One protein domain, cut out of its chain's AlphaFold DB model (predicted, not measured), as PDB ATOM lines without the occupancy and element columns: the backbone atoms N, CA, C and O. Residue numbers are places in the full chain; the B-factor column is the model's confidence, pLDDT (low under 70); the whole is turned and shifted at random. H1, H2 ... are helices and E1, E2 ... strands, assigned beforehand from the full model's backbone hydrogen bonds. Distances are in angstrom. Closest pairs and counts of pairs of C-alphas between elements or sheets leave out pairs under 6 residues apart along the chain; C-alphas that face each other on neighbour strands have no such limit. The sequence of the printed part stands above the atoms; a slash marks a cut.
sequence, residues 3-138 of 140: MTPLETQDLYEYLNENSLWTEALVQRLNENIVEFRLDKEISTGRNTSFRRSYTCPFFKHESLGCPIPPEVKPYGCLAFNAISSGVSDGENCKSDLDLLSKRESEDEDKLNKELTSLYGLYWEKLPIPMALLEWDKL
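What this domain is: This is residues 3 to 138 of the 140 residues of an uncharacterized protein of Halobacteriovorax sp (UniProt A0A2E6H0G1). A loose group of crossed helices, with H6 between H1 and H2 and H5 across the first end of H1, has a small two-stranded hairpin, E1 and E2, far out at one edge of the domain. On another side, two long stretches without named elements, residues 51 to 74 and 79 to 96, run out and fold back, with the short H3 between them along the chain and H4 after the second. The printed part has 136 residues, with six named helices and two named strands in the order H1, H2, E1, E2, H3, H4, H5, H6; the sheet's order is E1 - E2, antiparallel. The class is mostly helix, though under half of the residues are in named elements. The whole is compact, with a radius of gyration of the C-alphas of 15.6 A and spans of 42 by 37 by 34 A.

Where its parts are: Strand E1 is residues 42 to 45, starting with C-alpha 42 at (-35.695, 0.615, -19.201), and E2 is residues 48 to 50. Before them come H1, residues 5 to 17, 18.1 A long from C-alpha 5 at (-28.587, 21.879, -23.416), and H2, residues 23 to 36, 20.0 A long. After them come H3, residues 75 to 78, 5.0 A; H4, residues 97 to 103, 10.0 A; H5, residues 106 to 119, 20.8 A; and H6, residues 128 to 135, 10.7 A, ending with C-alpha 135 at (-24.279, 20.901, -16.470).

How they stand to each other: E1 and E2 form a hairpin, antiparallel at 141 degrees, with N 50 and O 42 at 2.9 A and N 44 and O 48 at 3.0 A, within hydrogen-bond range. Both strands are apart from H1, H4, H5 and H6. H2 touches H6 at a steep tilt of 56 degrees, opposite ways; their closest C-alphas, of Leu 29 and Pro 129, are 4.9 A apart. H6 also touches H1, about perpendicular at 82 degrees, the C-alphas of Thr 8 and Leu 132 being closest at 6.1 A. H1 touches H5 with residues 5 to 6 alone, only just about perpendicular at 73 degrees; the closest C-alphas are those of Leu 6 and Asn 112, 5.6 A. H3 and H4 are close but not clearly touching, the closest C-alphas being those of Tyr 75 and Leu 100, 6.8 A. H4 and H5 meet only through their link. Every O i to N i+4 pair is within hydrogen-bond range in H1, H2 and H6, against 2 of 3 in H4 and 9 of 10 in H5; H3 is too short for such a pair.

The domain as a whole: The farthest C-alphas, of Ser 19 and Arg 46, are 43.8 A apart. The printed part has no cut. The links E2 to H3 and H3 to H4 are long. Mean pLDDT of the printed part is 77.9; residues 47 to 49, 60 to 66 and 76 to 106 are under 70.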
ATOM      1  N   MET A   3     -35.138  18.494 -20.696       90.00
ATOM      2  CA  MET A   3     -34.510  19.747 -21.101       90.00
ATOM      3  C   MET A   3     -33.409  19.462 -22.109       90.00
ATOM      4  O   MET A   3     -32.720  18.447 -21.996       90.00
ATOM      5  N   THR A   4     -33.276  20.357 -23.073       92.56
ATOM      6  CA  THR A   4     -32.145  20.484 -23.990       92.56
ATOM      7  C   THR A   4     -30.955  21.174 -23.304       92.56
ATOM      8  O   THR A   4     -31.129  21.746 -22.221       92.56
ATOM      9  N   PRO A   5     -29.744  21.123 -23.889       93.25
ATOM     10  CA  PRO A   5     -28.587  21.879 -23.416       93.25
ATOM     11  C   PRO A   5     -28.871  23.364 -23.186       93.25
ATOM     12  O   PRO A   5     -28.577  23.861 -22.106       93.25
ATOM     13  N   LEU A   6     -29.509  24.045 -24.142       91.44
ATOM     14  CA  LEU A   6     -29.822  25.472 -24.045       91.44
ATOM     15  C   LEU A   6     -30.782  25.767 -22.884       91.44
ATOM     16  O   LEU A   6     -30.480  26.587 -22.027       91.44
ATOM     17  N   GLU A   7     -31.891  25.026 -22.781       90.81
ATOM     18  CA  GLU A   7     -32.829  25.172 -21.653       90.81
ATOM     19  C   GLU A   7     -32.158  24.891 -20.299       90.81
ATOM     20  O   GLU A   7     -32.539  25.452 -19.271       90.81
ATOM     21  N   THR A   8     -31.182  23.981 -20.285       93.31
ATOM     22  CA  THR A   8     -30.432  23.635 -19.077       93.31
ATOM     23  C   THR A   8     -29.480  24.754 -18.690       93.31
ATOM     24  O   THR A   8     -29.425  25.090 -17.510       93.31
ATOM     25  N   GLN A   9     -28.786  25.342 -19.666       92.44
ATOM     26  CA  GLN A   9     -27.930  26.504 -19.472       92.44
ATOM     27  C   GLN A   9     -28.719  27.670 -18.877       92.44
ATOM     28  O   GLN A   9     -28.381  28.124 -17.788       92.44
ATOM     29  N   ASP A  10     -29.806  28.081 -19.535       90.31
ATOM     30  CA  ASP A  10     -30.639  29.215 -19.113       90.31
ATOM     31  C   ASP A  10     -31.117  29.052 -17.664       90.31
ATOM     32  O   ASP A  10     -31.048  29.972 -16.843       90.31
ATOM     33  N   LEU A  11     -31.596  27.850 -17.322       91.00
ATOM     34  CA  LEU A  11     -32.064  27.566 -15.973       91.00
ATOM     35  C   LEU A  11     -30.909  27.523 -14.964       91.00
ATOM     36  O   LEU A  11     -31.054  28.028 -13.851       91.00
ATOM     37  N   TYR A  12     -29.782  26.909 -15.316       93.19
ATOM     38  CA  TYR A  12     -28.627  26.796 -14.428       93.19
ATOM     39  C   TYR A  12     -27.996  28.164 -14.135       93.19
ATOM     40  O   TYR A  12     -27.707  28.466 -12.975       93.19
ATOM     41  N   GLU A  13     -27.841  29.015 -15.150       91.69
ATOM     42  CA  GLU A  13     -27.356  30.391 -15.007       91.69
ATOM     43  C   GLU A  13     -28.280  31.190 -14.087       91.69
ATOM     44  O   GLU A  13     -27.825  31.721 -13.073       91.69
ATOM     45  N   TYR A  14     -29.594  31.154 -14.334       90.81
ATOM     46  CA  TYR A  14     -30.572  31.803 -13.461       90.81
ATOM     47  C   TYR A  14     -30.455  31.344 -11.999       90.81
ATOM     48  O   TYR A  14     -30.514  32.163 -11.074       90.81
ATOM     49  N   LEU A  15     -30.300  30.036 -11.763       91.56
ATOM     50  CA  LEU A  15     -30.168  29.492 -10.411       91.56
ATOM     51  C   LEU A  15     -28.895  29.988  -9.719       91.56
ATOM     52  O   LEU A  15     -28.939  30.270  -8.521       91.56
ATOM     53  N   ASN A  16     -27.784  30.123 -10.440       92.88
ATOM     54  CA  ASN A  16     -26.536  30.643  -9.887       92.88
ATOM     55  C   ASN A  16     -26.604  32.149  -9.622       92.88
ATOM     56  O   ASN A  16     -26.311  32.586  -8.508       92.88
ATOM     57  N   GLU A  17     -27.067  32.938 -10.593       92.81
ATOM     58  CA  GLU A  17     -27.194  34.398 -10.475       92.81
ATOM     59  C   GLU A  17     -28.088  34.818  -9.303       92.81
ATOM     60  O   GLU A  17     -27.826  35.815  -8.630       92.81
ATOM     61  N   ASN A  18     -29.118  34.020  -9.006       89.31
ATOM     62  CA  ASN A  18     -30.052  34.275  -7.910       89.31
ATOM     63  C   ASN A  18     -29.682  33.549  -6.606       89.31
ATOM     64  O   ASN A  18     -30.478  33.545  -5.665       89.31
ATOM     65  N   SER A  19     -28.496  32.927  -6.520       92.25
ATOM     66  CA  SER A  19     -28.048  32.159  -5.342       92.25
ATOM     67  C   SER A  19     -29.030  31.053  -4.913       92.25
ATOM     68  O   SER A  19     -29.175  30.741  -3.730       92.25
ATOM     69  N   LEU A  20     -29.737  30.467  -5.880       89.75
ATOM     70  CA  LEU A  20     -30.686  29.366  -5.698       89.75
ATOM     71  C   LEU A  20     -30.025  27.994  -5.897       89.75
ATOM     72  O   LEU A  20     -30.551  26.990  -5.401       89.75
ATOM     73  N   TRP A  21     -28.877  27.940  -6.582       92.88
ATOM     74  CA  TRP A  21     -28.036  26.746  -6.666       92.88
ATOM     75  C   TRP A  21     -27.345  26.491  -5.321       92.88
ATOM     76  O   TRP A  21     -26.292  27.036  -5.007       92.88
ATOM     77  N   THR A  22     -28.005  25.705  -4.478       93.62
ATOM     78  CA  THR A  22     -27.591  25.429  -3.095       93.62
ATOM     79  C   THR A  22     -27.356  23.939  -2.894       93.62
ATOM     80  O   THR A  22     -27.947  23.117  -3.596       93.62
ATOM     81  N   GLU A  23     -26.579  23.564  -1.875       94.62
ATOM     82  CA  GLU A  23     -26.391  22.153  -1.497       94.62
ATOM     83  C   GLU A  23     -27.730  21.439  -1.250       94.62
ATOM     84  O   GLU A  23     -27.918  20.296  -1.664       94.62
ATOM     85  N   ALA A  24     -28.704  22.137  -0.655       92.31
ATOM     86  CA  ALA A  24     -30.049  21.611  -0.436       92.31
ATOM     87  C   ALA A  24     -30.797  21.330  -1.751       92.31
ATOM     88  O   ALA A  24     -31.513  20.331  -1.856       92.31
ATOM     89  N   LEU A  25     -30.638  22.190  -2.765       91.56
ATOM     90  CA  LEU A  25     -31.191  21.938  -4.094       91.56
ATOM     91  C   LEU A  25     -30.499  20.731  -4.734       91.56
ATOM     92  O   LEU A  25     -31.189  19.818  -5.174       91.56
ATOM     93  N   VAL A  26     -29.164  20.689  -4.729       94.81
ATOM     94  CA  VAL A  26     -28.375  19.573  -5.280       94.81
ATOM     95  C   VAL A  26     -28.777  18.243  -4.640       94.81
ATOM     96  O   VAL A  26     -29.005  17.259  -5.348       94.81
ATOM     97  N   GLN A  27     -28.938  18.206  -3.315       94.75
ATOM     98  CA  GLN A  27     -29.420  17.023  -2.608       94.75
ATOM     99  C   GLN A  27     -30.812  16.611  -3.102       94.75
ATOM    100  O   GLN A  27     -31.014  15.453  -3.462       94.75
ATOM    101  N   ARG A  28     -31.750  17.559  -3.210       91.62
ATOM    102  CA  ARG A  28     -33.101  17.291  -3.722       91.62
ATOM    103  C   ARG A  28     -33.092  16.753  -5.155       91.62
ATOM    104  O   ARG A  28     -33.887  15.871  -5.473       91.62
ATOM    105  N   LEU A  29     -32.223  17.266  -6.031       94.06
ATOM    106  CA  LEU A  29     -32.088  16.755  -7.402       94.06
ATOM    107  C   LEU A  29     -31.637  15.287  -7.399       94.06
ATOM    108  O   LEU A  29     -32.221  14.469  -8.109       94.06
ATOM    109  N   ASN A  30     -30.657  14.944  -6.560       95.19
ATOM    110  CA  ASN A  30     -30.183  13.568  -6.402       95.19
ATOM    111  C   ASN A  30     -31.265  12.644  -5.820       95.19
ATOM    112  O   ASN A  30     -31.486  11.552  -6.345       95.19
ATOM    113  N   GLU A  31     -31.983  13.086  -4.785       93.81
ATOM    114  CA  GLU A  31     -33.113  12.346  -4.206       93.81
ATOM    115  C   GLU A  31     -34.188  12.061  -5.260       93.81
ATOM    116  O   GLU A  31     -34.643  10.925  -5.381       93.81
ATOM    117  N   ASN A  32     -34.519  13.052  -6.093       91.38
ATOM    118  CA  ASN A  32     -35.484  12.904  -7.178       91.38
ATOM    119  C   ASN A  32     -35.026  11.875  -8.229       91.38
ATOM    120  O   ASN A  32     -35.822  11.058  -8.693       91.38
ATOM    121  N   ILE A  33     -33.734  11.858  -8.580       92.62
ATOM    122  CA  ILE A  33     -33.176  10.847  -9.491       92.62
ATOM    123  C   ILE A  33     -33.330   9.448  -8.904       92.62
ATOM    124  O   ILE A  33     -33.780   8.551  -9.615       92.62
ATOM    125  N   VAL A  34     -33.003   9.262  -7.623       93.56
ATOM    126  CA  VAL A  34     -33.069   7.957  -6.953       93.56
ATOM    127  C   VAL A  34     -34.513   7.483  -6.788       93.56
ATOM    128  O   VAL A  34     -34.825   6.344  -7.147       93.56
ATOM    129  N   GLU A  35     -35.399   8.348  -6.288       91.31
ATOM    130  CA  GLU A  35     -36.817   8.058  -6.050       91.31
ATOM    131  C   GLU A  35     -37.503   7.592  -7.336       91.31
ATOM    132  O   GLU A  35     -38.125   6.525  -7.389       91.31
ATOM    133  N   PHE A  36     -37.322   8.359  -8.413       88.69
ATOM    134  CA  PHE A  36     -37.953   8.069  -9.692       88.69
ATOM    135  C   PHE A  36     -37.104   7.168 -10.588       88.69
ATOM    136  O   PHE A  36     -37.600   6.733 -11.624       88.69
ATOM    137  N   ARG A  37     -35.878   6.806 -10.189       90.12
ATOM    138  CA  ARG A  37     -34.928   5.982 -10.964       90.12
ATOM    139  C   ARG A  37     -34.681   6.548 -12.365       90.12
ATOM    140  O   ARG A  37     -34.812   5.825 -13.359       90.12
ATOM    141  N   LEU A  38     -34.422   7.853 -12.435       88.81
ATOM    142  CA  LEU A  38     -34.241   8.596 -13.690       88.81
ATOM    143  C   LEU A  38     -32.930   8.241 -14.403       88.81
ATOM    144  O   LEU A  38     -32.854   8.332 -15.621       88.81
ATOM    145  N   ASP A  39     -31.950   7.763 -13.644       87.31
ATOM    146  CA  ASP A  39     -30.658   7.237 -14.086       87.31
ATOM    147  C   ASP A  39     -30.749   5.855 -14.758       87.31
ATOM    148  O   ASP A  39     -29.769   5.366 -15.316       87.31
ATOM    149  N   LYS A  40     -31.914   5.196 -14.698       85.88
ATOM    150  CA  LYS A  40     -32.094   3.831 -15.199       85.88
ATOM    151  C   LYS A  40     -32.886   3.817 -16.488       85.88
ATOM    152  O   LYS A  40     -34.098   4.041 -16.492       85.88
ATOM    153  N   GLU A  41     -32.213   3.425 -17.558       76.31
ATOM    154  CA  GLU A  41     -32.855   3.164 -18.834       76.31
ATOM    155  C   GLU A  41     -33.594   1.817 -18.786       76.31
ATOM    156  O   GLU A  41     -33.010   0.766 -18.518       76.31
ATOM    157  N   ILE A  42     -34.910   1.839 -19.013       77.00
ATOM    158  CA  ILE A  42     -35.695   0.615 -19.201       77.00
ATOM    159  C   ILE A  42     -35.928   0.448 -20.696       77.00
ATOM    160  O   ILE A  42     -36.720   1.180 -21.290       77.00
ATOM    161  N   SER A  43     -35.270  -0.542 -21.292       73.75
ATOM    162  CA  SER A  43     -35.553  -0.937 -22.671       73.75
ATOM    163  C   SER A  43     -36.945  -1.563 -22.761       73.75
ATOM    164  O   SER A  43     -37.251  -2.520 -22.048       73.75
ATOM    165  N   THR A  44     -37.785  -1.046 -23.655       75.25
ATOM    166  CA  THR A  44     -39.093  -1.634 -23.995       75.25
ATOM    167  C   THR A  44     -39.008  -2.573 -25.202       75.25
ATOM    168  O   THR A  44     -40.028  -3.053 -25.694       75.25
ATOM    169  N   GLY A  45     -37.793  -2.859 -25.685       71.06
ATOM    170  CA  GLY A  45     -37.559  -3.523 -26.965       71.06
ATOM    171  C   GLY A  45     -37.737  -2.575 -28.161       71.06
ATOM    172  O   GLY A  45     -38.134  -1.420 -28.016       71.06
ATOM    173  N   ARG A  46     -37.409  -3.055 -29.370       71.81
ATOM    174  CA  ARG A  46     -37.501  -2.302 -30.646       71.81
ATOM    175  C   ARG A  46     -36.760  -0.949 -30.668       71.81
ATOM    176  O   ARG A  46     -37.244  -0.012 -31.290       71.81
ATOM    177  N   ASN A  47     -35.603  -0.846 -30.007       65.38
ATOM    178  CA  ASN A  47     -34.832   0.405 -29.882       65.38
ATOM    179  C   ASN A  47     -35.629   1.560 -29.250       65.38
ATOM    180  O   ASN A  47     -35.390   2.723 -29.555       65.38
ATOM    181  N   THR A  48     -36.590   1.242 -28.380       63.19
ATOM    182  CA  THR A  48     -37.342   2.244 -27.619       63.19
ATOM    183  C   THR A  48     -37.050   2.100 -26.130       63.19
ATOM    184  O   THR A  48     -36.876   0.989 -25.619       63.19
ATOM    185  N   SER A  49     -36.967   3.238 -25.446       69.94
ATOM    186  CA  SER A  49     -36.768   3.337 -24.003       69.94
ATOM    187  C   SER A  49     -38.036   3.872 -23.343       69.94
ATOM    188  O   SER A  49     -38.631   4.843 -23.822       69.94
ATOM    189  N   PHE A  50     -38.436   3.294 -22.213       74.25
ATOM    190  CA  PHE A  50     -39.536   3.832 -21.420       74.25
ATOM    191  C   PHE A  50     -39.111   5.128 -20.727       74.25
ATOM    192  O   PHE A  50     -38.211   5.133 -19.884       74.25
ATOM    193  N   ARG A  51     -39.804   6.227 -21.034       73.88
ATOM    194  CA  ARG A  51     -39.620   7.500 -20.337       73.88
ATOM    195  C   ARG A  51     -40.424   7.508 -19.043       73.88
ATOM    196  O   ARG A  51     -41.642   7.346 -19.064       73.88
ATOM    197  N   ARG A  52     -39.755   7.759 -17.920       80.19
ATOM    198  CA  ARG A  52     -40.410   7.848 -16.612       80.19
ATOM    199  C   ARG A  52     -41.088   9.200 -16.393       80.19
ATOM    200  O   ARG A  52     -40.535  10.250 -16.725       80.19
ATOM    201  N   SER A  53     -42.260   9.152 -15.771       80.56
ATOM    202  CA  SER A  53     -42.892  10.311 -15.142       80.56
ATOM    203  C   SER A  53     -42.303  10.513 -13.746       80.56
ATOM    204  O   SER A  53     -42.055   9.540 -13.037       80.56
ATOM    205  N   TYR A  54     -42.074  11.768 -13.370       83.12
ATOM    206  CA  TYR A  54     -41.546  12.145 -12.063       83.12
ATOM    207  C   TYR A  54     -42.107  13.494 -11.624       83.12
ATOM    208  O   TYR A  54     -42.464  14.327 -12.466       83.12
ATOM    209  N   THR A  55     -42.163  13.714 -10.314       81.50
ATOM    210  CA  THR A  55     -42.539  15.009  -9.741       81.50
ATOM    211  C   THR A  55     -41.377  15.984  -9.899       81.50
ATOM    212  O   THR A  55     -40.254  15.677  -9.508       81.50
ATOM    213  N   CYS A  56     -41.633  17.158 -10.480       82.19
ATOM    214  CA  CYS A  56     -40.598  18.167 -10.711       82.19
ATOM    215  C   CYS A  56     -39.921  18.586  -9.387       82.19
ATOM    216  O   CYS A  56     -40.635  18.934  -8.447       82.19
ATOM    217  N   PRO A  57     -38.574  18.647  -9.309       83.12
ATOM    218  CA  PRO A  57     -37.867  19.018  -8.075       83.12
ATOM    219  C   PRO A  57     -38.109  20.473  -7.627       83.12
ATOM    220  O   PRO A  57     -37.861  20.820  -6.471       83.12
ATOM    221  N   PHE A  58     -38.614  21.321  -8.528       81.12
ATOM    222  CA  PHE A  58     -38.980  22.714  -8.254       81.12
ATOM    223  C   PHE A  58     -40.450  22.898  -7.863       81.12
ATOM    224  O   PHE A  58     -40.865  24.014  -7.546       81.12
ATOM    225  N   PHE A  59     -41.254  21.834  -7.893       75.75
ATOM    226  CA  PHE A  59     -42.649  21.907  -7.481       75.75
ATOM    227  C   PHE A  59     -42.739  22.145  -5.968       75.75
ATOM    228  O   PHE A  59     -42.174  21.391  -5.175       75.75
ATOM    229  N   LYS A  60     -43.447  23.203  -5.553       66.56
ATOM    230  CA  LYS A  60     -43.739  23.467  -4.141       66.56
ATOM    231  C   LYS A  60     -45.119  22.904  -3.810       66.56
ATOM    232  O   LYS A  60     -46.116  23.360  -4.353       66.56
ATOM    233  N   HIS A  61     -45.183  21.949  -2.884       54.34
ATOM    234  CA  HIS A  61     -46.463  21.434  -2.377       54.34
ATOM    235  C   HIS A  61     -47.204  22.449  -1.486       54.34
ATOM    236  O   HIS A  61     -48.418  22.366  -1.345       54.34
ATOM    237  N   GLU A  62     -46.483  23.410  -0.896       46.38
ATOM    238  CA  GLU A  62     -47.011  24.334   0.122       46.38
ATOM    239  C   GLU A  62     -47.516  25.676  -0.434       46.38
ATOM    240  O   GLU A  62     -48.263  26.385   0.233       46.38
ATOM    241  N   SER A  63     -47.115  26.054  -1.650       50.06
ATOM    242  CA  SER A  63     -47.538  27.304  -2.292       50.06
ATOM    243  C   SER A  63     -47.721  27.081  -3.785       50.06
ATOM    244  O   SER A  63     -47.005  26.284  -4.386       50.06
ATOM    245  N   LEU A  64     -48.697  27.768  -4.377       51.03
ATOM    246  CA  LEU A  64     -48.982  27.648  -5.800       51.03
ATOM    247  C   LEU A  64     -47.790  28.084  -6.655       51.03
ATOM    248  O   LEU A  64     -47.283  29.193  -6.502       51.03
ATOM    249  N   GLY A  65     -47.437  27.243  -7.625       57.44
ATOM    250  CA  GLY A  65     -46.568  27.616  -8.733       57.44
ATOM    251  C   GLY A  65     -45.132  27.103  -8.640       57.44
ATOM    252  O   GLY A  65     -44.648  26.613  -7.621       57.44
ATOM    253  N   CYS A  66     -44.447  27.206  -9.777       68.88
ATOM    254  CA  CYS A  66     -43.013  26.976  -9.887       68.88
ATOM    255  C   CYS A  66     -42.287  28.293  -9.557       68.88
ATOM    256  O   CYS A  66     -42.667  29.315 -10.127       68.88
ATOM    257  N   PRO A  67     -41.254  28.296  -8.690       70.19
ATOM    258  CA  PRO A  67     -40.495  29.506  -8.357       70.19
ATOM    259  C   PRO A  67     -39.604  29.996  -9.508       70.19
ATOM    260  O   PRO A  67     -39.019  31.070  -9.411       70.19
ATOM    261  N   ILE A  68     -39.473  29.201 -10.571       78.44
ATOM    262  CA  ILE A  68     -38.726  29.552 -11.774       78.44
ATOM    263  C   ILE A  68     -39.601  30.489 -12.621       78.44
ATOM    264  O   ILE A  68     -40.768  30.153 -12.853       78.44
ATOM    265  N   PRO A  69     -39.087  31.637 -13.083       74.94
ATOM    266  CA  PRO A  69     -39.853  32.573 -13.891       74.94
ATOM    267  C   PRO A  69     -40.036  32.027 -15.325       74.94
ATOM    268  O   PRO A  69     -39.215  31.226 -15.778       74.94
ATOM    269  N   PRO A  70     -41.136  32.362 -16.032       71.62
ATOM    270  CA  PRO A  70     -41.462  31.789 -17.347       71.62
ATOM    271  C   PRO A  70     -40.329  31.857 -18.378       71.62
ATOM    272  O   PRO A  70     -40.182  30.951 -19.191       71.62
ATOM    273  N   GLU A  71     -39.505  32.893 -18.311       74.69
ATOM    274  CA  GLU A  71     -38.433  33.188 -19.252       74.69
ATOM    275  C   GLU A  71     -37.298  32.159 -19.198       74.69
ATOM    276  O   GLU A  71     -36.599  31.995 -20.183       74.69
ATOM    277  N   VAL A  72     -37.123  31.416 -18.107       77.06
ATOM    278  CA  VAL A  72     -36.076  30.372 -18.003       77.06
ATOM    279  C   VAL A  72     -36.671  28.994 -17.712       77.06
ATOM    280  O   VAL A  72     -35.972  28.040 -17.374       77.06
ATOM    281  N   LYS A  73     -38.000  28.871 -17.816       77.00
ATOM    282  CA  LYS A  73     -38.662  27.572 -17.729       77.00
ATOM    283  C   LYS A  73     -38.393  26.770 -19.003       77.00
ATOM    284  O   LYS A  73     -38.555  27.311 -20.094       77.00
ATOM    285  N   PRO A  74     -38.151  25.456 -18.876       76.00
ATOM    286  CA  PRO A  74     -38.154  24.560 -20.026       76.00
ATOM    287  C   PRO A  74     -39.483  24.634 -20.783       76.00
ATOM    288  O   PRO A  74     -40.540  24.778 -20.159       76.00
ATOM    289  N   TYR A  75     -39.470  24.432 -22.099       71.50
ATOM    290  CA  TYR A  75     -40.667  24.441 -22.951       71.50
ATOM    291  C   TYR A  75     -41.720  23.464 -22.464       71.50
ATOM    292  O   TYR A  75     -42.908  23.782 -22.380       71.50
ATOM    293  N   GLY A  76     -41.259  22.282 -22.043       67.06
ATOM    294  CA  GLY A  76     -42.116  21.290 -21.414       67.06
ATOM    295  C   GLY A  76     -42.879  21.867 -20.222       67.06
ATOM    296  O   GLY A  76     -44.044  21.550 -20.050       67.06
ATOM    297  N   CYS A  77     -42.276  22.747 -19.423       67.94
ATOM    298  CA  CYS A  77     -42.914  23.382 -18.270       67.94
ATOM    299  C   CYS A  77     -43.854  24.536 -18.645       67.94
ATOM    300  O   CYS A  77     -44.845  24.746 -17.947       67.94
ATOM    301  N   LEU A  78     -43.591  25.256 -19.739       62.97
ATOM    302  CA  LEU A  78     -44.457  26.340 -20.226       62.97
ATOM    303  C   LEU A  78     -45.807  25.841 -20.758       62.97
ATOM    304  O   LEU A  78     -46.803  26.558 -20.666       62.97
ATOM    305  N   ALA A  79     -45.858  24.598 -21.239       55.00
ATOM    306  CA  ALA A  79     -47.091  23.939 -21.662       55.00
ATOM    307  C   ALA A  79     -48.002  23.494 -20.493       55.00
ATOM    308  O   ALA A  79     -49.166  23.176 -20.718       55.00
ATOM    309  N   PHE A  80     -47.505  23.477 -19.245       56.41
ATOM    310  CA  PHE A  80     -48.227  22.935 -18.083       56.41
ATOM    311  C   PHE A  80     -48.144  23.844 -16.838       56.41
ATOM    312  O   PHE A  80     -47.692  23.424 -15.771       56.41
ATOM    313  N   ASN A  81     -48.572  25.108 -16.951       55.47
ATOM    314  CA  ASN A  81     -48.645  26.026 -15.804       55.47
ATOM    315  C   ASN A  81     -49.998  25.926 -15.079       55.47
ATOM    316  O   ASN A  81     -50.994  26.407 -15.615       55.47
ATOM    317  N   ALA A  82     -50.030  25.377 -13.859       51.09
ATOM    318  CA  ALA A  82     -51.229  25.347 -13.014       51.09
ATOM    319  C   ALA A  82     -51.704  26.770 -12.644       51.09
ATOM    320  O   ALA A  82     -50.927  27.569 -12.122       51.09
ATOM    321  N   ILE A  83     -52.978  27.080 -12.905       52.38
ATOM    322  CA  ILE A  83     -53.573  28.418 -12.715       52.38
ATOM    323  C   ILE A  83     -54.323  28.541 -11.371       52.38
ATOM    324  O   ILE A  83     -54.612  29.652 -10.930       52.38
ATOM    325  N   SER A  84     -54.648  27.434 -10.694       44.56
ATOM    326  CA  SER A  84     -55.493  27.432  -9.485       44.56
ATOM    327  C   SER A  84     -54.998  26.487  -8.384       44.56
ATOM    328  O   SER A  84     -54.315  25.499  -8.646       44.56
ATOM    329  N   SER A  85     -55.320  26.808  -7.122       41.75
ATOM    330  CA  SER A  85     -55.027  25.971  -5.944       41.75
ATOM    331  C   SER A  85     -55.974  24.785  -5.844       41.75
ATOM    332  O   SER A  85     -57.177  24.953  -6.021       41.75
ATOM    333  N   GLY A  86     -55.440  23.626  -5.450       43.59
ATOM    334  CA  GLY A  86     -56.234  22.444  -5.092       43.59
ATOM    335  C   GLY A  86     -56.501  21.459  -6.231       43.59
ATOM    336  O   GLY A  86     -57.329  20.573  -6.059       43.59
ATOM    337  N   VAL A  87     -55.813  21.591  -7.367       44.56
ATOM    338  CA  VAL A  87     -55.927  20.673  -8.509       44.56
ATOM    339  C   VAL A  87     -54.805  19.633  -8.504       44.56
ATOM    340  O   VAL A  87     -53.620  19.969  -8.534       44.56
ATOM    341  N   SER A  88     -55.199  18.363  -8.447       41.50
ATOM    342  CA  SER A  88     -54.357  17.195  -8.720       41.50
ATOM    343  C   SER A  88     -54.265  16.955 -10.231       41.50
ATOM    344  O   SER A  88     -55.207  17.247 -10.957       41.50
ATOM    345  N   ASP A  89     -53.150  16.403 -10.708       47.34
ATOM    346  CA  ASP A  89     -53.016  15.867 -12.074       47.34
ATOM    347  C   ASP A  89     -53.267  16.843 -13.244       47.34
ATOM    348  O   ASP A  89     -53.952  16.525 -14.212       47.34
ATOM    349  N   GLY A  90     -52.643  18.026 -13.222       46.56
ATOM    350  CA  GLY A  90     -52.547  18.878 -14.421       46.56
ATOM    351  C   GLY A  90     -53.853  19.558 -14.847       46.56
ATOM    352  O   GLY A  90     -53.904  20.183 -15.909       46.56
ATOM    353  N   GLU A  91     -54.891  19.492 -14.017       41.00
ATOM    354  CA  GLU A  91     -56.098  20.287 -14.196       41.00
ATOM    355  C   GLU A  91     -55.758  21.788 -14.095       41.00
ATOM    356  O   GLU A  91     -55.013  22.226 -13.219       41.00
ATOM    357  N   ASN A  92     -56.296  22.590 -15.018       44.06
ATOM    358  CA  ASN A  92     -56.055  24.036 -15.149       44.06
ATOM    359  C   ASN A  92     -54.625  24.443 -15.542       44.06
ATOM    360  O   ASN A  92     -54.060  25.362 -14.951       44.06
ATOM    361  N   CYS A  93     -54.063  23.809 -16.575       48.94
ATOM    362  CA  CYS A  93     -52.843  24.280 -17.233       48.94
ATOM    363  C   CYS A  93     -53.139  25.281 -18.368       48.94
ATOM    364  O   CYS A  93     -53.954  24.982 -19.241       48.94
ATOM    365  N   LYS A  94     -52.463  26.443 -18.407       52.72
ATOM    366  CA  LYS A  94     -52.464  27.343 -19.584       52.72
ATOM    367  C   LYS A  94     -51.093  27.341 -20.249       52.72
ATOM    368  O   LYS A  94     -50.099  27.703 -19.621       52.72
ATOM    369  N   SER A  95     -51.072  26.950 -21.519       51.19
ATOM    370  CA  SER A  95     -49.897  27.034 -22.380       51.19
ATOM    371  C   SER A  95     -49.693  28.474 -22.839       51.19
ATOM    372  O   SER A  95     -50.619  29.087 -23.379       51.19
ATOM    373  N   ASP A  96     -48.492  29.014 -22.645       63.31
ATOM    374  CA  ASP A  96     -48.096  30.298 -23.231       63.31
ATOM    375  C   ASP A  96     -47.572  30.069 -24.658       63.31
ATOM    376  O   ASP A  96     -46.371  29.967 -24.899       63.31
ATOM    377  N   LEU A  97     -48.507  29.882 -25.595       60.22
ATOM    378  CA  LEU A  97     -48.206  29.545 -26.992       60.22
ATOM    379  C   LEU A  97     -47.458  30.671 -27.728       60.22
ATOM    380  O   LEU A  97     -46.681  30.386 -28.637       60.22
ATOM    381  N   ASP A  98     -47.645  31.927 -27.318       59.19
ATOM    382  CA  ASP A  98     -46.946  33.071 -27.913       59.19
ATOM    383  C   ASP A  98     -45.467  33.081 -27.510       59.19
ATOM    384  O   ASP A  98     -44.604  33.304 -28.362       59.19
ATOM    385  N   LEU A  99     -45.158  32.787 -26.240       62.88
ATOM    386  CA  LEU A  99     -43.779  32.601 -25.779       62.88
ATOM    387  C   LEU A  99     -43.135  31.359 -26.418       62.88
ATOM    388  O   LEU A  99     -41.974  31.418 -26.816       62.88
ATOM    389  N   LEU A 100     -43.897  30.267 -26.560       59.69
ATOM    390  CA  LEU A 100     -43.434  29.024 -27.186       59.69
ATOM    391  C   LEU A 100     -43.044  29.248 -28.661       59.69
ATOM    392  O   LEU A 100     -41.949  28.883 -29.074       59.69
ATOM    393  N   SER A 101     -43.899  29.928 -29.436       59.34
ATOM    394  CA  SER A 101     -43.674  30.142 -30.875       59.34
ATOM    395  C   SER A 101     -42.506  31.081 -31.196       59.34
ATOM    396  O   SER A 101     -41.866  30.933 -32.233       59.34
ATOM    397  N   LYS A 102     -42.198  32.043 -30.312       63.09
ATOM    398  CA  LYS A 102     -41.054  32.955 -30.488       63.09
ATOM    399  C   LYS A 102     -39.705  32.272 -30.277       63.09
ATOM    400  O   LYS A 102     -38.702  32.789 -30.755       63.09
ATOM    401  N   ARG A 103     -39.689  31.159 -29.545       62.34
ATOM    402  CA  ARG A 103     -38.480  30.424 -29.171       62.34
ATOM    403  C   ARG A 103     -38.221  29.185 -30.028       62.34
ATOM    404  O   ARG A 103     -37.072  28.922 -30.347       62.34
ATOM    405  N   GLU A 104     -39.260  28.527 -30.554       60.19
ATOM    406  CA  GLU A 104     -39.153  27.409 -31.524       60.19
ATOM    407  C   GLU A 104     -38.514  27.771 -32.897       60.19
ATOM    408  O   GLU A 104     -38.637  27.022 -33.866       60.19
ATOM    409  N   SER A 105     -37.832  28.913 -33.023       61.94
ATOM    410  CA  SER A 105     -37.125  29.311 -34.247       61.94
ATOM    411  C   SER A 105     -35.934  28.392 -34.570       61.94
ATOM    412  O   SER A 105     -35.327  27.804 -33.676       61.94
ATOM    413  N   GLU A 106     -35.549  28.323 -35.851       59.66
ATOM    414  CA  GLU A 106     -34.424  27.510 -36.363       59.66
ATOM    415  C   GLU A 106     -33.065  27.799 -35.678       59.66
ATOM    416  O   GLU A 106     -32.136  26.992 -35.780       59.66
ATOM    417  N   ASP A 107     -32.943  28.912 -34.946       76.25
ATOM    418  CA  ASP A 107     -31.726  29.307 -34.236       76.25
ATOM    419  C   ASP A 107     -31.440  28.443 -32.991       76.25
ATOM    420  O   ASP A 107     -30.274  28.166 -32.699       76.25
ATOM    421  N   GLU A 108     -32.452  27.935 -32.276       78.88
ATOM    422  CA  GLU A 108     -32.221  27.164 -31.039       78.88
ATOM    423  C   GLU A 108     -31.689  25.756 -31.292       78.88
ATOM    424  O   GLU A 108     -30.843  25.265 -30.543       78.88
ATOM    425  N   ASP A 109     -32.132  25.099 -32.362       83.75
ATOM    426  CA  ASP A 109     -31.585  23.799 -32.760       83.75
ATOM    427  C   ASP A 109     -30.097  23.915 -33.097       83.75
ATOM    428  O   ASP A 109     -29.302  23.010 -32.816       83.75
ATOM    429  N   LYS A 110     -29.702  25.041 -33.699       87.44
ATOM    430  CA  LYS A 110     -28.305  25.342 -33.989       87.44
ATOM    431  C   LYS A 110     -27.523  25.590 -32.700       87.44
ATOM    432  O   LYS A 110     -26.488  24.955 -32.515       87.44
ATOM    433  N   LEU A 111     -28.039  26.423 -31.794       89.19
ATOM    434  CA  LEU A 111     -27.415  26.695 -30.494       89.19
ATOM    435  C   LEU A 111     -27.255  25.424 -29.655       89.19
ATOM    436  O   LEU A 111     -26.183  25.168 -29.118       89.19
ATOM    437  N   ASN A 112     -28.273  24.565 -29.605       90.50
ATOM    438  CA  ASN A 112     -28.194  23.288 -28.899       90.50
ATOM    439  C   ASN A 112     -27.091  22.383 -29.459       90.50
ATOM    440  O   ASN A 112     -26.348  21.766 -28.691       90.50
ATOM    441  N   LYS A 113     -26.938  22.319 -30.788       90.81
ATOM    442  CA  LYS A 113     -25.844  21.575 -31.432       90.81
ATOM    443  C   LYS A 113     -24.479  22.190 -31.134       90.81
ATOM    444  O   LYS A 113     -23.533  21.451 -30.869       90.81
ATOM    445  N   GLU A 114     -24.381  23.517 -31.162       91.88
ATOM    446  CA  GLU A 114     -23.160  24.247 -30.817       91.88
ATOM    447  C   GLU A 114     -22.748  23.968 -29.365       91.88
ATOM    448  O   GLU A 114     -21.616  23.551 -29.141       91.88
ATOM    449  N   LEU A 115     -23.670  24.072 -28.401       91.25
ATOM    450  CA  LEU A 115     -23.432  23.757 -26.986       91.25
ATOM    451  C   LEU A 115     -23.030  22.294 -26.781       91.25
ATOM    452  O   LEU A 115     -22.057  22.008 -26.082       91.25
ATOM    453  N   THR A 116     -23.734  21.367 -27.434       91.56
ATOM    454  CA  THR A 116     -23.410  19.934 -27.387       91.56
ATOM    455  C   THR A 116     -21.981  19.685 -27.860       91.56
ATOM    456  O   THR A 116     -21.225  18.973 -27.201       91.56
ATOM    457  N   SER A 117     -21.586  20.301 -28.978       91.94
ATOM    458  CA  SER A 117     -20.239  20.158 -29.529       91.94
ATOM    459  C   SER A 117     -19.175  20.863 -28.688       91.94
ATOM    460  O   SER A 117     -18.064  20.348 -28.586       91.94
ATOM    461  N   LEU A 118     -19.486  22.033 -28.127       92.31
ATOM    462  CA  LEU A 118     -18.556  22.851 -27.347       92.31
ATOM    463  C   LEU A 118     -18.180  22.164 -26.032       92.31
ATOM    464  O   LEU A 118     -17.003  22.094 -25.687       92.31
ATOM    465  N   TYR A 119     -19.179  21.627 -25.332       91.38
ATOM    466  CA  TYR A 119     -19.012  21.000 -24.021       91.38
ATOM    467  C   TYR A 119     -18.879  19.473 -24.082       91.38
ATOM    468  O   TYR A 119     -18.701  18.828 -23.050       91.38
ATOM    469  N   GLY A 120     -18.949  18.876 -25.277       91.44
ATOM    470  CA  GLY A 120     -18.850  17.426 -25.460       91.44
ATOM    471  C   GLY A 120     -19.988  16.659 -24.781       91.44
ATOM    472  O   GLY A 120     -19.760  15.585 -24.222       91.44
ATOM    473  N   LEU A 121     -21.204  17.214 -24.793       91.88
ATOM    474  CA  LEU A 121     -22.360  16.611 -24.131       91.88
ATOM    475  C   LEU A 121     -22.745  15.301 -24.826       91.88
ATOM    476  O   LEU A 121     -22.894  15.239 -26.045       91.88
ATOM    477  N   TYR A 122     -22.952  14.241 -24.045       91.75
ATOM    478  CA  TYR A 122     -23.377  12.932 -24.558       91.75
ATOM    479  C   TYR A 122     -24.899  12.825 -24.762       91.75
ATOM    480  O   TYR A 122     -25.410  11.756 -25.099       91.75
ATOM    481  N   TRP A 123     -25.633  13.905 -24.498       91.75
ATOM    482  CA  TRP A 123     -27.085  13.916 -24.421       91.75
ATOM    483  C   TRP A 123     -27.670  15.099 -25.188       91.75
ATOM    484  O   TRP A 123     -27.154  16.209 -25.134       91.75
ATOM    485  N   GLU A 124     -28.794  14.859 -25.861       90.25
ATOM    486  CA  GLU A 124     -29.590  15.919 -26.495       90.25
ATOM    487  C   GLU A 124     -30.717  16.401 -25.580       90.25
ATOM    488  O   GLU A 124     -31.105  17.565 -25.615       90.25
ATOM    489  N   LYS A 125     -31.277  15.491 -24.771       90.44
ATOM    490  CA  LYS A 125     -32.339  15.787 -23.806       90.44
ATOM    491  C   LYS A 125     -32.212  14.930 -22.552       90.44
ATOM    492  O   LYS A 125     -32.216  13.703 -22.644       90.44
ATOM    493  N   LEU A 126     -32.228  15.550 -21.374       92.06
ATOM    494  CA  LEU A 126     -32.229  14.849 -20.083       92.06
ATOM    495  C   LEU A 126     -33.386  15.297 -19.182       92.06
ATOM    496  O   LEU A 126     -33.896  16.407 -19.333       92.06
ATOM    497  N   PRO A 127     -33.859  14.453 -18.244       91.75
ATOM    498  CA  PRO A 127     -34.739  14.907 -17.171       91.75
ATOM    499  C   PRO A 127     -34.124  16.095 -16.424       91.75
ATOM    500  O   PRO A 127     -32.916  16.108 -16.202       91.75
ATOM    501  N   ILE A 128     -34.962  17.038 -15.981       91.44
ATOM    502  CA  ILE A 128     -34.546  18.269 -15.281       91.44
ATOM    503  C   ILE A 128     -33.424  18.037 -14.251       91.44
ATOM    504  O   ILE A 128     -32.392  18.697 -14.361       91.44
ATOM    505  N   PRO A 129     -33.572  17.114 -13.273       92.94
ATOM    506  CA  PRO A 129     -32.542  16.942 -12.255       92.94
ATOM    507  C   PRO A 129     -31.227  16.394 -12.811       92.94
ATOM    508  O   PRO A 129     -30.170  16.793 -12.343       92.94
ATOM    509  N   MET A 130     -31.273  15.518 -13.818       94.50
ATOM    510  CA  MET A 130     -30.058  14.988 -14.435       94.50
ATOM    511  C   MET A 130     -29.354  16.061 -15.257       94.50
ATOM    512  O   MET A 130     -28.153  16.223 -15.114       94.50
ATOM    513  N   ALA A 131     -30.093  16.816 -16.073       94.62
ATOM    514  CA  ALA A 131     -29.499  17.823 -16.945       94.62
ATOM    515  C   ALA A 131     -28.753  18.899 -16.139       94.62
ATOM    516  O   ALA A 131     -27.606  19.193 -16.450       94.62
ATOM    517  N   LEU A 132     -29.360  19.418 -15.061       95.06
ATOM    518  CA  LEU A 132     -28.719  20.421 -14.200       95.06
ATOM    519  C   LEU A 132     -27.464  19.879 -13.508       95.06
ATOM    520  O   LEU A 132     -26.462  20.580 -13.434       95.06
ATOM    521  N   LEU A 133     -27.503  18.636 -13.018       95.81
ATOM    522  CA  LEU A 133     -26.338  18.013 -12.385       95.81
ATOM    523  C   LEU A 133     -25.236  17.663 -13.389       95.81
ATOM    524  O   LEU A 133     -24.070  17.674 -13.017       95.81
ATOM    525  N   GLU A 134     -25.569  17.321 -14.635       95.38
ATOM    526  CA  GLU A 134     -24.561  17.150 -15.689       95.38
ATOM    527  C   GLU A 134     -23.949  18.494 -16.094       95.38
ATOM    528  O   GLU A 134     -22.742  18.567 -16.305       95.38
ATOM    529  N   TRP A 135     -24.755  19.557 -16.153       95.44
ATOM    530  CA  TRP A 135     -24.279  20.901 -16.470       95.44
ATOM    531  C   TRP A 135     -23.310  21.440 -15.413       95.44
ATOM    532  O   TRP A 135     -22.263  21.972 -15.757       95.44
ATOM    533  N   ASP A 136     -23.604  21.220 -14.130       95.62
ATOM    534  CA  ASP A 136     -22.752  21.615 -12.996       95.62
ATOM    535  C   ASP A 136     -21.341  20.992 -13.027       95.62
ATOM    536  O   ASP A 136     -20.413  21.504 -12.407       95.62
ATOM    537  N   LYS A 137     -21.159  19.882 -13.756       94.06
ATOM    538  CA  LYS A 137     -19.855  19.214 -13.918       94.06
ATOM    539  C   LYS A 137     -19.004  19.819 -15.032       94.06
ATOM    540  O   LYS A 137     -17.843  19.423 -15.177       94.06
ATOM    541  N   LEU A 138     -19.576  20.690 -15.863       90.94
ATOM    542  CA  LEU A 138     -18.850  21.320 -16.957       90.94
ATOM    543  C   LEU A 138     -17.775  22.268 -16.405       90.94
ATOM    544  O   LEU A 138     -17.937  22.840 -15.327       90.94
TER     545      LEU A 138